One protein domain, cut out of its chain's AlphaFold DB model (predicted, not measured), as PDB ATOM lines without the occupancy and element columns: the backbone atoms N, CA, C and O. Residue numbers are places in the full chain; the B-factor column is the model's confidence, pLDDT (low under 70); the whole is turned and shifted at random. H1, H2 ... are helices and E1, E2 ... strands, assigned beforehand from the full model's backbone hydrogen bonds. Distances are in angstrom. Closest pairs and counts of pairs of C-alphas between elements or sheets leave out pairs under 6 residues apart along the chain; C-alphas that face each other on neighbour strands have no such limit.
ATOM      1  N   ASP A 152     224.561 202.026 205.178       59.59
ATOM      2  CA  ASP A 152     225.593 201.887 204.138       59.59
ATOM      3  C   ASP A 152     226.898 201.214 204.609       59.59
ATOM      4  O   ASP A 152     227.706 200.806 203.784       59.59
ATOM      5  N   SER A 153     227.130 201.144 205.920       61.03
ATOM      6  CA  SER A 153     228.299 200.494 206.537       61.03
ATOM      7  C   SER A 153     227.984 199.139 207.175       61.03
ATOM      8  O   SER A 153     228.898 198.488 207.668       61.03
ATOM      9  N   ILE A 154     226.714 198.723 207.185       67.50
ATOM     10  CA  ILE A 154     226.287 197.403 207.684       67.50
ATOM     11  C   ILE A 154     226.213 196.394 206.534       67.50
ATOM     12  O   ILE A 154     226.443 195.210 206.745       67.50
ATOM     13  N   LEU A 155     225.907 196.863 205.325       65.81
ATOM     14  CA  LEU A 155     225.820 196.026 204.136       65.81
ATOM     15  C   LEU A 155     227.106 196.136 203.325       65.81
ATOM     16  O   LEU A 155     227.573 197.242 203.033       65.81
ATOM     17  N   ASP A 156     227.646 194.992 202.915       76.81
ATOM     18  CA  ASP A 156     228.756 194.964 201.972       76.81
ATOM     19  C   ASP A 156     228.336 195.609 200.646       76.81
ATOM     20  O   ASP A 156     227.180 195.538 200.210       76.81
ATOM     21  N   ARG A 157     229.296 196.252 199.972       75.56
ATOM     22  CA  ARG A 157     229.040 196.997 198.726       75.56
ATOM     23  C   ARG A 157     228.365 196.118 197.656       75.56
ATOM     24  O   ARG A 157     227.573 196.627 196.858       75.56
ATOM     25  N   ASP A 158     228.618 194.813 197.698       77.81
ATOM     26  CA  ASP A 158     228.059 193.817 196.787       77.81
ATOM     27  C   ASP A 158     226.605 193.439 197.141       77.81
ATOM     28  O   ASP A 158     225.774 193.329 196.234       77.81
ATOM     29  N   GLU A 159     226.234 193.367 198.426       77.56
ATOM     30  CA  GLU A 159     224.840 193.155 198.866       77.56
ATOM     31  C   GLU A 159     223.946 194.364 198.571       77.56
ATOM     32  O   GLU A 159     222.793 194.220 198.161       77.56
ATOM     33  N   ILE A 160     224.480 195.584 198.687       76.94
ATOM     34  CA  ILE A 160     223.741 196.795 198.294       76.94
ATOM     35  C   ILE A 160     223.385 196.737 196.800       76.94
ATOM     36  O   ILE A 160     222.307 197.183 196.393       76.94
ATOM     37  N   SER A 161     224.273 196.179 195.973       76.25
ATOM     38  CA  SER A 161     224.033 196.032 194.538       76.25
ATOM     39  C   SER A 161     222.965 194.976 194.230       76.25
ATOM     40  O   SER A 161     222.117 195.218 193.366       76.25
ATOM     41  N   SER A 162     222.931 193.858 194.963       81.06
ATOM     42  CA  SER A 162     221.930 192.802 194.772       81.06
ATOM     43  C   SER A 162     220.541 193.258 195.221       81.06
ATOM     44  O   SER A 162     219.594 193.151 194.444       81.06
ATOM     45  N   VAL A 163     220.424 193.901 196.388       77.69
ATOM     46  CA  VAL A 163     219.150 194.445 196.891       77.69
ATOM     47  C   VAL A 163     218.631 195.567 195.991       77.69
ATOM     48  O   VAL A 163     217.439 195.618 195.684       77.69
ATOM     49  N   ARG A 164     219.513 196.449 195.502       76.81
ATOM     50  CA  ARG A 164     219.135 197.493 194.537       76.81
ATOM     51  C   ARG A 164     218.632 196.891 193.228       76.81
ATOM     52  O   ARG A 164     217.652 197.387 192.672       76.81
ATOM     53  N   ASN A 165     219.275 195.830 192.745       73.94
ATOM     54  CA  ASN A 165     218.843 195.119 191.546       73.94
ATOM     55  C   ASN A 165     217.512 194.384 191.765       73.94
ATOM     56  O   ASN A 165     216.671 194.392 190.868       73.94
ATOM     57  N   ASP A 166     217.270 193.828 192.950       74.06
ATOM     58  CA  ASP A 166     216.009 193.169 193.299       74.06
ATOM     59  C   ASP A 166     214.859 194.161 193.489       74.06
ATOM     60  O   ASP A 166     213.745 193.916 193.022       74.06
ATOM     61  N   MET A 167     215.113 195.328 194.084       65.06
ATOM     62  CA  MET A 167     214.130 196.414 194.148       65.06
ATOM     63  C   MET A 167     213.802 196.964 192.757       65.06
ATOM     64  O   MET A 167     212.637 197.235 192.472       65.06
ATOM     65  N   LYS A 168     214.795 197.053 191.861       65.62
ATOM     66  CA  LYS A 168     214.586 197.431 190.454       65.62
ATOM     67  C   LYS A 168     213.760 196.389 189.687       65.62
ATOM     68  O   LYS A 168     213.042 196.754 188.764       65.62
ATOM     69  N   ARG A 169     213.819 195.109 190.078       59.25
ATOM     70  CA  ARG A 169     212.928 194.056 189.552       59.25
ATOM     71  C   ARG A 169     211.533 194.085 190.182       59.25
ATOM     72  O   ARG A 169     210.579 193.683 189.529       59.25
ATOM     73  N   ARG A 170     211.398 194.539 191.435       53.66
ATOM     74  CA  ARG A 170     210.110 194.611 192.156       53.66
ATOM     75  C   ARG A 170     209.286 195.861 191.878       53.66
ATOM     76  O   ARG A 170     208.113 195.885 192.252       53.66
ATOM     77  N   SER A 171     209.846 196.895 191.258       51.19
ATOM     78  CA  SER A 171     209.059 198.071 190.907       51.19
ATOM     79  C   SER A 171     208.035 197.721 189.820       51.19
ATOM     80  O   SER A 171     208.382 197.578 188.652       51.19
ATOM     81  N   VAL A 172     206.771 197.687 190.257       57.06
ATOM     82  CA  VAL A 172     205.513 197.714 189.489       57.06
ATOM     83  C   VAL A 172     204.962 196.350 189.048       57.06
ATOM     84  O   VAL A 172     204.763 196.077 187.869       57.06
ATOM     85  N   LEU A 173     204.597 195.518 190.028       50.34
ATOM     86  CA  LEU A 173     203.544 194.511 189.858       50.34
ATOM     87  C   LEU A 173     202.214 195.092 190.360       50.34
ATOM     88  O   LEU A 173     201.777 194.809 191.473       50.34
ATOM     89  N   VAL A 174     201.570 195.928 189.543       53.56
ATOM     90  CA  VAL A 174     200.165 196.317 189.745       53.56
ATOM     91  C   VAL A 174     199.333 195.336 188.920       53.56
ATOM     92  O   VAL A 174     199.131 195.528 187.730       53.56
ATOM     93  N   GLY A 175     198.942 194.214 189.533       51.03
ATOM     94  CA  GLY A 175     198.088 193.200 188.903       51.03
ATOM     95  C   GLY A 175     198.716 192.486 187.700       51.03
ATOM     96  O   GLY A 175     198.287 192.699 186.581       51.03
ATOM     97  N   ASN A 176     199.712 191.619 187.915       60.03
ATOM     98  CA  ASN A 176     200.315 190.695 186.927       60.03
ATOM     99  C   ASN A 176     200.750 191.272 185.555       60.03
ATOM    100  O   ASN A 176     201.160 190.514 184.679       60.03
ATOM    101  N   ARG A 177     200.683 192.591 185.357       61.88
ATOM    102  CA  ARG A 177     201.125 193.309 184.163       61.88
ATOM    103  C   ARG A 177     202.182 194.306 184.591       61.88
ATOM    104  O   ARG A 177     201.964 195.107 185.498       61.88
ATOM    105  N   MET A 178     203.344 194.231 183.959       72.44
ATOM    106  CA  MET A 178     204.382 195.227 184.171       72.44
ATOM    107  C   MET A 178     204.111 196.404 183.249       72.44
ATOM    108  O   MET A 178     204.067 196.241 182.032       72.44
ATOM    109  N   VAL A 179     203.926 197.583 183.836       81.38
ATOM    110  CA  VAL A 179     203.652 198.818 183.101       81.38
ATOM    111  C   VAL A 179     204.844 199.753 183.264       81.38
ATOM    112  O   VAL A 179     205.182 200.154 184.377       81.38
ATOM    113  N   ALA A 180     205.490 200.094 182.150       89.38
ATOM    114  CA  ALA A 180     206.559 201.083 182.108       89.38
ATOM    115  C   ALA A 180     205.995 202.461 181.748       89.38
ATOM    116  O   ALA A 180     205.173 202.586 180.841       89.38
ATOM    117  N   LYS A 181     206.466 203.500 182.445       93.06
ATOM    118  CA  LYS A 181     206.148 204.900 182.139       93.06
ATOM    119  C   LYS A 181     207.163 205.435 181.140       93.06
ATOM    120  O   LYS A 181     208.360 205.246 181.329       93.06
ATOM    121  N   ILE A 182     206.689 206.102 180.097       95.88
ATOM    122  CA  ILE A 182     207.483 206.558 178.958       95.88
ATOM    123  C   ILE A 182     207.272 208.060 178.747       95.88
ATOM    124  O   ILE A 182     206.150 208.568 178.800       95.88
ATOM    125  N   CYS A 183     208.371 208.777 178.506       96.38
ATOM    126  CA  CYS A 183     208.366 210.210 178.247       96.38
ATOM    127  C   CYS A 183     207.692 210.513 176.898       96.38
ATOM    128  O   CYS A 183     208.091 209.935 175.884       96.38
ATOM    129  N   PRO A 184     206.738 211.460 176.838       96.56
ATOM    130  CA  PRO A 184     206.051 211.790 175.595       96.56
ATOM    131  C   PRO A 184     206.934 212.527 174.577       96.56
ATOM    132  O   PRO A 184     206.628 212.495 173.390       96.56
ATOM    133  N   GLN A 185     208.019 213.182 175.010       96.69
ATOM    134  CA  GLN A 185     208.906 213.910 174.097       96.69
ATOM    135  C   GLN A 185     209.994 213.035 173.478       96.69
ATOM    136  O   GLN A 185     210.224 213.112 172.276       96.69
ATOM    137  N   CYS A 186     210.679 212.218 174.281       96.19
ATOM    138  CA  CYS A 186     211.836 211.453 173.806       96.19
ATOM    139  C   CYS A 186     211.626 209.934 173.797       96.19
ATOM    140  O   CYS A 186     212.513 209.207 173.359       96.19
ATOM    141  N   GLY A 187     210.493 209.436 174.304       94.56
ATOM    142  CA  GLY A 187     210.211 208.001 174.364       94.56
ATOM    143  C   GLY A 187     211.066 207.221 175.370       94.56
ATOM    144  O   GLY A 187     211.049 205.994 175.356       94.56
ATOM    145  N   ASN A 188     211.822 207.903 176.233       94.44
ATOM    146  CA  ASN A 188     212.657 207.264 177.247       94.44
ATOM    147  C   ASN A 188     211.854 206.892 178.502       94.44
ATOM    148  O   ASN A 188     210.903 207.591 178.853       94.44
ATOM    149  N   ASP A 189     212.272 205.845 179.208       93.38
ATOM    150  CA  ASP A 189     211.640 205.349 180.441       93.38
ATOM    151  C   ASP A 189     212.275 205.907 181.731       93.38
ATOM    152  O   ASP A 189     211.761 205.704 182.831       93.38
ATOM    153  N   GLU A 190     213.367 206.671 181.620       94.00
ATOM    154  CA  GLU A 190     214.054 207.288 182.763       94.00
ATOM    155  C   GLU A 190     213.342 208.566 183.241       94.00
ATOM    156  O   GLU A 190     213.848 209.689 183.124       94.00
ATOM    157  N   LEU A 191     212.145 208.383 183.786       93.69
ATOM    158  CA  LEU A 191     211.356 209.418 184.444       93.69
ATOM    159  C   LEU A 191     211.539 209.322 185.962       93.69
ATOM    160  O   LEU A 191     211.541 208.229 186.529       93.69
ATOM    161  N   TYR A 192     211.656 210.462 186.637       93.19
ATOM    162  CA  TYR A 192     211.567 210.530 188.094       93.19
ATOM    163  C   TYR A 192     210.447 211.467 188.524       93.19
ATOM    164  O   TYR A 192     210.034 212.367 187.797       93.19
ATOM    165  N   TYR A 193     209.927 211.213 189.717       91.75
ATOM    166  CA  TYR A 193     208.896 212.040 190.313       91.75
ATOM    167  C   TYR A 193     209.530 213.289 190.921       91.75
ATOM    168  O   TYR A 193     210.369 213.172 191.814       91.75
ATOM    169  N   GLU A 194     209.146 214.467 190.436       84.69
ATOM    170  CA  GLU A 194     209.723 215.739 190.897       84.69
ATOM    171  C   GLU A 194     208.865 216.417 191.982       84.69
ATOM    172  O   GLU A 194     209.350 217.267 192.726       84.69
ATOM    173  N   GLY A 195     207.617 215.968 192.153       77.12
ATOM    174  CA  GLY A 195     206.709 216.425 193.204       77.12
ATOM    175  C   GLY A 195     205.322 216.757 192.664       77.12
ATOM    176  O   GLY A 195     205.175 217.356 191.606       77.12
ATOM    177  N   GLY A 196     204.288 216.350 193.396       63.31
ATOM    178  CA  GLY A 196     202.891 216.586 193.042       63.31
ATOM    179  C   GLY A 196     202.328 217.725 193.872       63.31
ATOM    180  O   GLY A 196     202.238 217.623 195.094       63.31
ATOM    181  N   MET A 197     201.964 218.817 193.207       57.28
ATOM    182  CA  MET A 197     201.081 219.832 193.782       57.28
ATOM    183  C   MET A 197     199.623 219.338 193.726       57.28
ATOM    184  O   MET A 197     199.354 218.230 193.267       57.28
ATOM    185  N   MET A 198     198.664 220.170 194.158       60.38
ATOM    186  CA  MET A 198     197.216 219.878 194.150       60.38
ATOM    187  C   MET A 198     196.655 219.298 192.831       60.38
ATOM    188  O   MET A 198     195.554 218.758 192.830       60.38
ATOM    189  N   THR A 199     197.379 219.417 191.715       66.38
ATOM    190  CA  THR A 199     196.982 218.991 190.366       66.38
ATOM    191  C   THR A 199     197.437 217.578 189.968       66.38
ATOM    192  O   THR A 199     197.152 217.162 188.847       66.38
ATOM    193  N   GLY A 200     198.099 216.823 190.852       78.25
ATOM    194  CA  GLY A 200     198.483 215.425 190.611       78.25
ATOM    195  C   GLY A 200     199.984 215.209 190.407       78.25
ATOM    196  O   GLY A 200     200.806 216.057 190.750       78.25
ATOM    197  N   HIS A 201     200.352 214.030 189.896       87.12
ATOM    198  CA  HIS A 201     201.751 213.626 189.779       87.12
ATOM    199  C   HIS A 201     202.478 214.349 188.638       87.12
ATOM    200  O   HIS A 201     202.022 214.295 187.500       87.12
ATOM    201  N   VAL A 202     203.633 214.960 188.923       92.31
ATOM    202  CA  VAL A 202     204.517 215.562 187.908       92.31
ATOM    203  C   VAL A 202     205.775 214.714 187.751       92.31
ATOM    204  O   VAL A 202     206.423 214.346 188.738       92.31
ATOM    205  N   TYR A 203     206.115 214.408 186.501       94.31
ATOM    206  CA  TYR A 203     207.289 213.628 186.131       94.31
ATOM    207  C   TYR A 203     208.314 214.501 185.419       94.31
ATOM    208  O   TYR A 203     207.947 215.341 184.597       94.31
ATOM    209  N   HIS A 204     209.588 214.238 185.697       95.00
ATOM    210  CA  HIS A 204     210.727 214.832 185.015       95.00
ATOM    211  C   HIS A 204     211.529 213.740 184.294       95.00
ATOM    212  O   HIS A 204     211.926 212.734 184.888       95.00
ATOM    213  N   CYS A 205     211.742 213.905 182.990       96.56
ATOM    214  CA  CYS A 205     212.596 213.038 182.185       96.56
ATOM    215  C   CYS A 205     214.073 213.439 182.277       96.56
ATOM    216  O   CYS A 205     214.433 214.545 181.890       96.56
ATOM    217  N   LYS A 206     214.951 212.493 182.630       95.62
ATOM    218  CA  LYS A 206     216.406 212.733 182.736       95.62
ATOM    219  C   LYS A 206     217.128 213.000 181.410       95.62
ATOM    220  O   LYS A 206     218.299 213.360 181.428       95.62
ATOM    221  N   ARG A 207     216.483 212.732 180.267       96.88
ATOM    222  CA  ARG A 207     217.121 212.820 178.940       96.88
ATOM    223  C   ARG A 207     216.801 214.079 178.152       96.88
ATOM    224  O   ARG A 207     217.605 214.461 177.315       96.88
ATOM    225  N   CYS A 208     215.614 214.646 178.331       95.62
ATOM    226  CA  CYS A 208     215.140 215.762 177.506       95.62
ATOM    227  C   CYS A 208     214.585 216.924 178.329       95.62
ATOM    228  O   CYS A 208     213.959 217.809 177.759       95.62
ATOM    229  N   ASP A 209     214.764 216.883 179.652       93.38
ATOM    230  CA  ASP A 209     214.252 217.871 180.606       93.38
ATOM    231  C   ASP A 209     212.736 218.127 180.491       93.38
ATOM    232  O   ASP A 209     212.222 219.179 180.867       93.38
ATOM    233  N   TYR A 210     211.983 217.150 179.968       95.56
ATOM    234  CA  TYR A 210     210.524 217.199 179.975       95.56
ATOM    235  C   TYR A 210     210.026 217.163 181.418       95.56
ATOM    236  O   TYR A 210     210.269 216.174 182.109       95.56
ATOM    237  N   ILE A 211     209.284 218.196 181.822       94.62
ATOM    238  CA  ILE A 211     208.620 218.299 183.123       94.62
ATOM    239  C   ILE A 211     207.120 218.445 182.879       94.62
ATOM    240  O   ILE A 211     206.664 219.440 182.308       94.62
ATOM    241  N   GLY A 212     206.333 217.460 183.302       93.19
ATOM    242  CA  GLY A 212     204.886 217.523 183.128       93.19
ATOM    243  C   GLY A 212     204.117 216.345 183.719       93.19
ATOM    244  O   GLY A 212     204.705 215.348 184.140       93.19
ATOM    245  N   PRO A 213     202.780 216.456 183.778       92.50
ATOM    246  CA  PRO A 213     201.926 215.409 184.333       92.50
ATOM    247  C   PRO A 213     201.656 214.258 183.354       92.50
ATOM    248  O   PRO A 213     201.170 213.207 183.763       92.50
ATOM    249  N   LEU A 214     201.938 214.443 182.061       93.19
ATOM    250  CA  LEU A 214     201.602 213.475 181.023       93.19
ATOM    251  C   LEU A 214     202.736 212.461 180.838       93.19
ATOM    252  O   LEU A 214     203.871 212.823 180.531       93.19
ATOM    253  N   VAL A 215     202.405 211.179 180.967       94.31
ATOM    254  CA  VAL A 215     203.303 210.052 180.692       94.31
ATOM    255  C   VAL A 215     202.549 208.980 179.917       94.31
ATOM    256  O   VAL A 215     201.350 208.794 180.126       94.31
ATOM    257  N   PHE A 216     203.237 208.282 179.016       95.06
ATOM    258  CA  PHE A 216     202.668 207.122 178.336       95.06
ATOM    259  C   PHE A 216     202.921 205.862 179.148       95.06
ATOM    260  O   PHE A 216     204.030 205.638 179.623       95.06
ATOM    261  N   GLU A 217     201.905 205.024 179.283       92.38
ATOM    262  CA  GLU A 217     202.007 203.741 179.965       92.38
ATOM    263  C   GLU A 217     202.066 202.627 178.921       92.38
ATOM    264  O   GLU A 217     201.189 202.515 178.065       92.38
ATOM    265  N   LYS A 218     203.134 201.828 178.961       88.12
ATOM    266  CA  LYS A 218     203.343 200.707 178.044       88.12
ATOM    267  C   LYS A 218     203.408 199.405 178.825       88.12
ATOM    268  O   LYS A 218     204.254 199.253 179.705       88.12
ATOM    269  N   GLU A 219     202.541 198.462 178.471       86.62
ATOM    270  CA  GLU A 219     202.605 197.093 178.979       86.62
ATOM    271  C   GLU A 219     203.865 196.400 178.423       86.62
ATOM    272  O   GLU A 219     204.149 196.435 177.221       86.62
ATOM    273  N   LEU A 220     204.663 195.818 179.317       81.69
ATOM    274  CA  LEU A 220     205.830 195.014 178.977       81.69
ATOM    275  C   LEU A 220     205.431 193.536 178.989       81.69
ATOM    276  O   LEU A 220     205.243 192.946 180.054       81.69
ATOM    277  N   ASP A 221     205.358 192.930 177.804       75.62
ATOM    278  CA  ASP A 221     205.181 191.485 177.662       75.62
ATOM    279  C   ASP A 221     206.467 190.759 178.071       75.62
ATOM    280  O   ASP A 221     207.423 190.634 177.298       75.62
TER     281      ASP A 221
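This is residues 152 to 221 of the 225 residues of an uncharacterized protein of Thermoplasmata archaeon (UniProt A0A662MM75). Helix H1 is an arm leading to a small head of two antiparallel strand pairs, E1 with E4 and the hairpin E2 and E3. The printed part has 70 residues, with one named helix and four named strands in the order H1, E1, E2, E3, E4; the class is mixed, with under half of the residues in named elements. It is loose, with a radius of gyration of the C-alphas of 15.0 A and spans of 40 by 29 by 25 A.

Start at H1, residues 157 to 170, where every O i to N i+4 pair is within hydrogen-bond range; its residues 164 to 169 stand free. E1, residues 178 to 182, is the antiparallel neighbour of E4, residues 216 to 220; look for N 182 and O 216, 2.7 A apart. In the hairpin of E2, residues 191 to 193, and E3, residues 203 to 205, find N 204 and O 192, 2.8 A apart. The closest C-alphas of E1 and E2, Lys 181 and Leu 191, are 7.3 A apart.

Find C-alpha 157 at (229.040, 196.997, 198.726); from there H1 runs 20.2 A. E1 spans 12.9 A; E4, 12.5 A, ends at C-alpha 220, (205.830, 195.014, 178.977).

The C-alphas farthest apart, Asp 156 and Thr 199, are 41.5 A apart. The printed part has no cut. The model's pLDDT is under 70 at residues 152 to 155, 167 to 177 and 196 to 199.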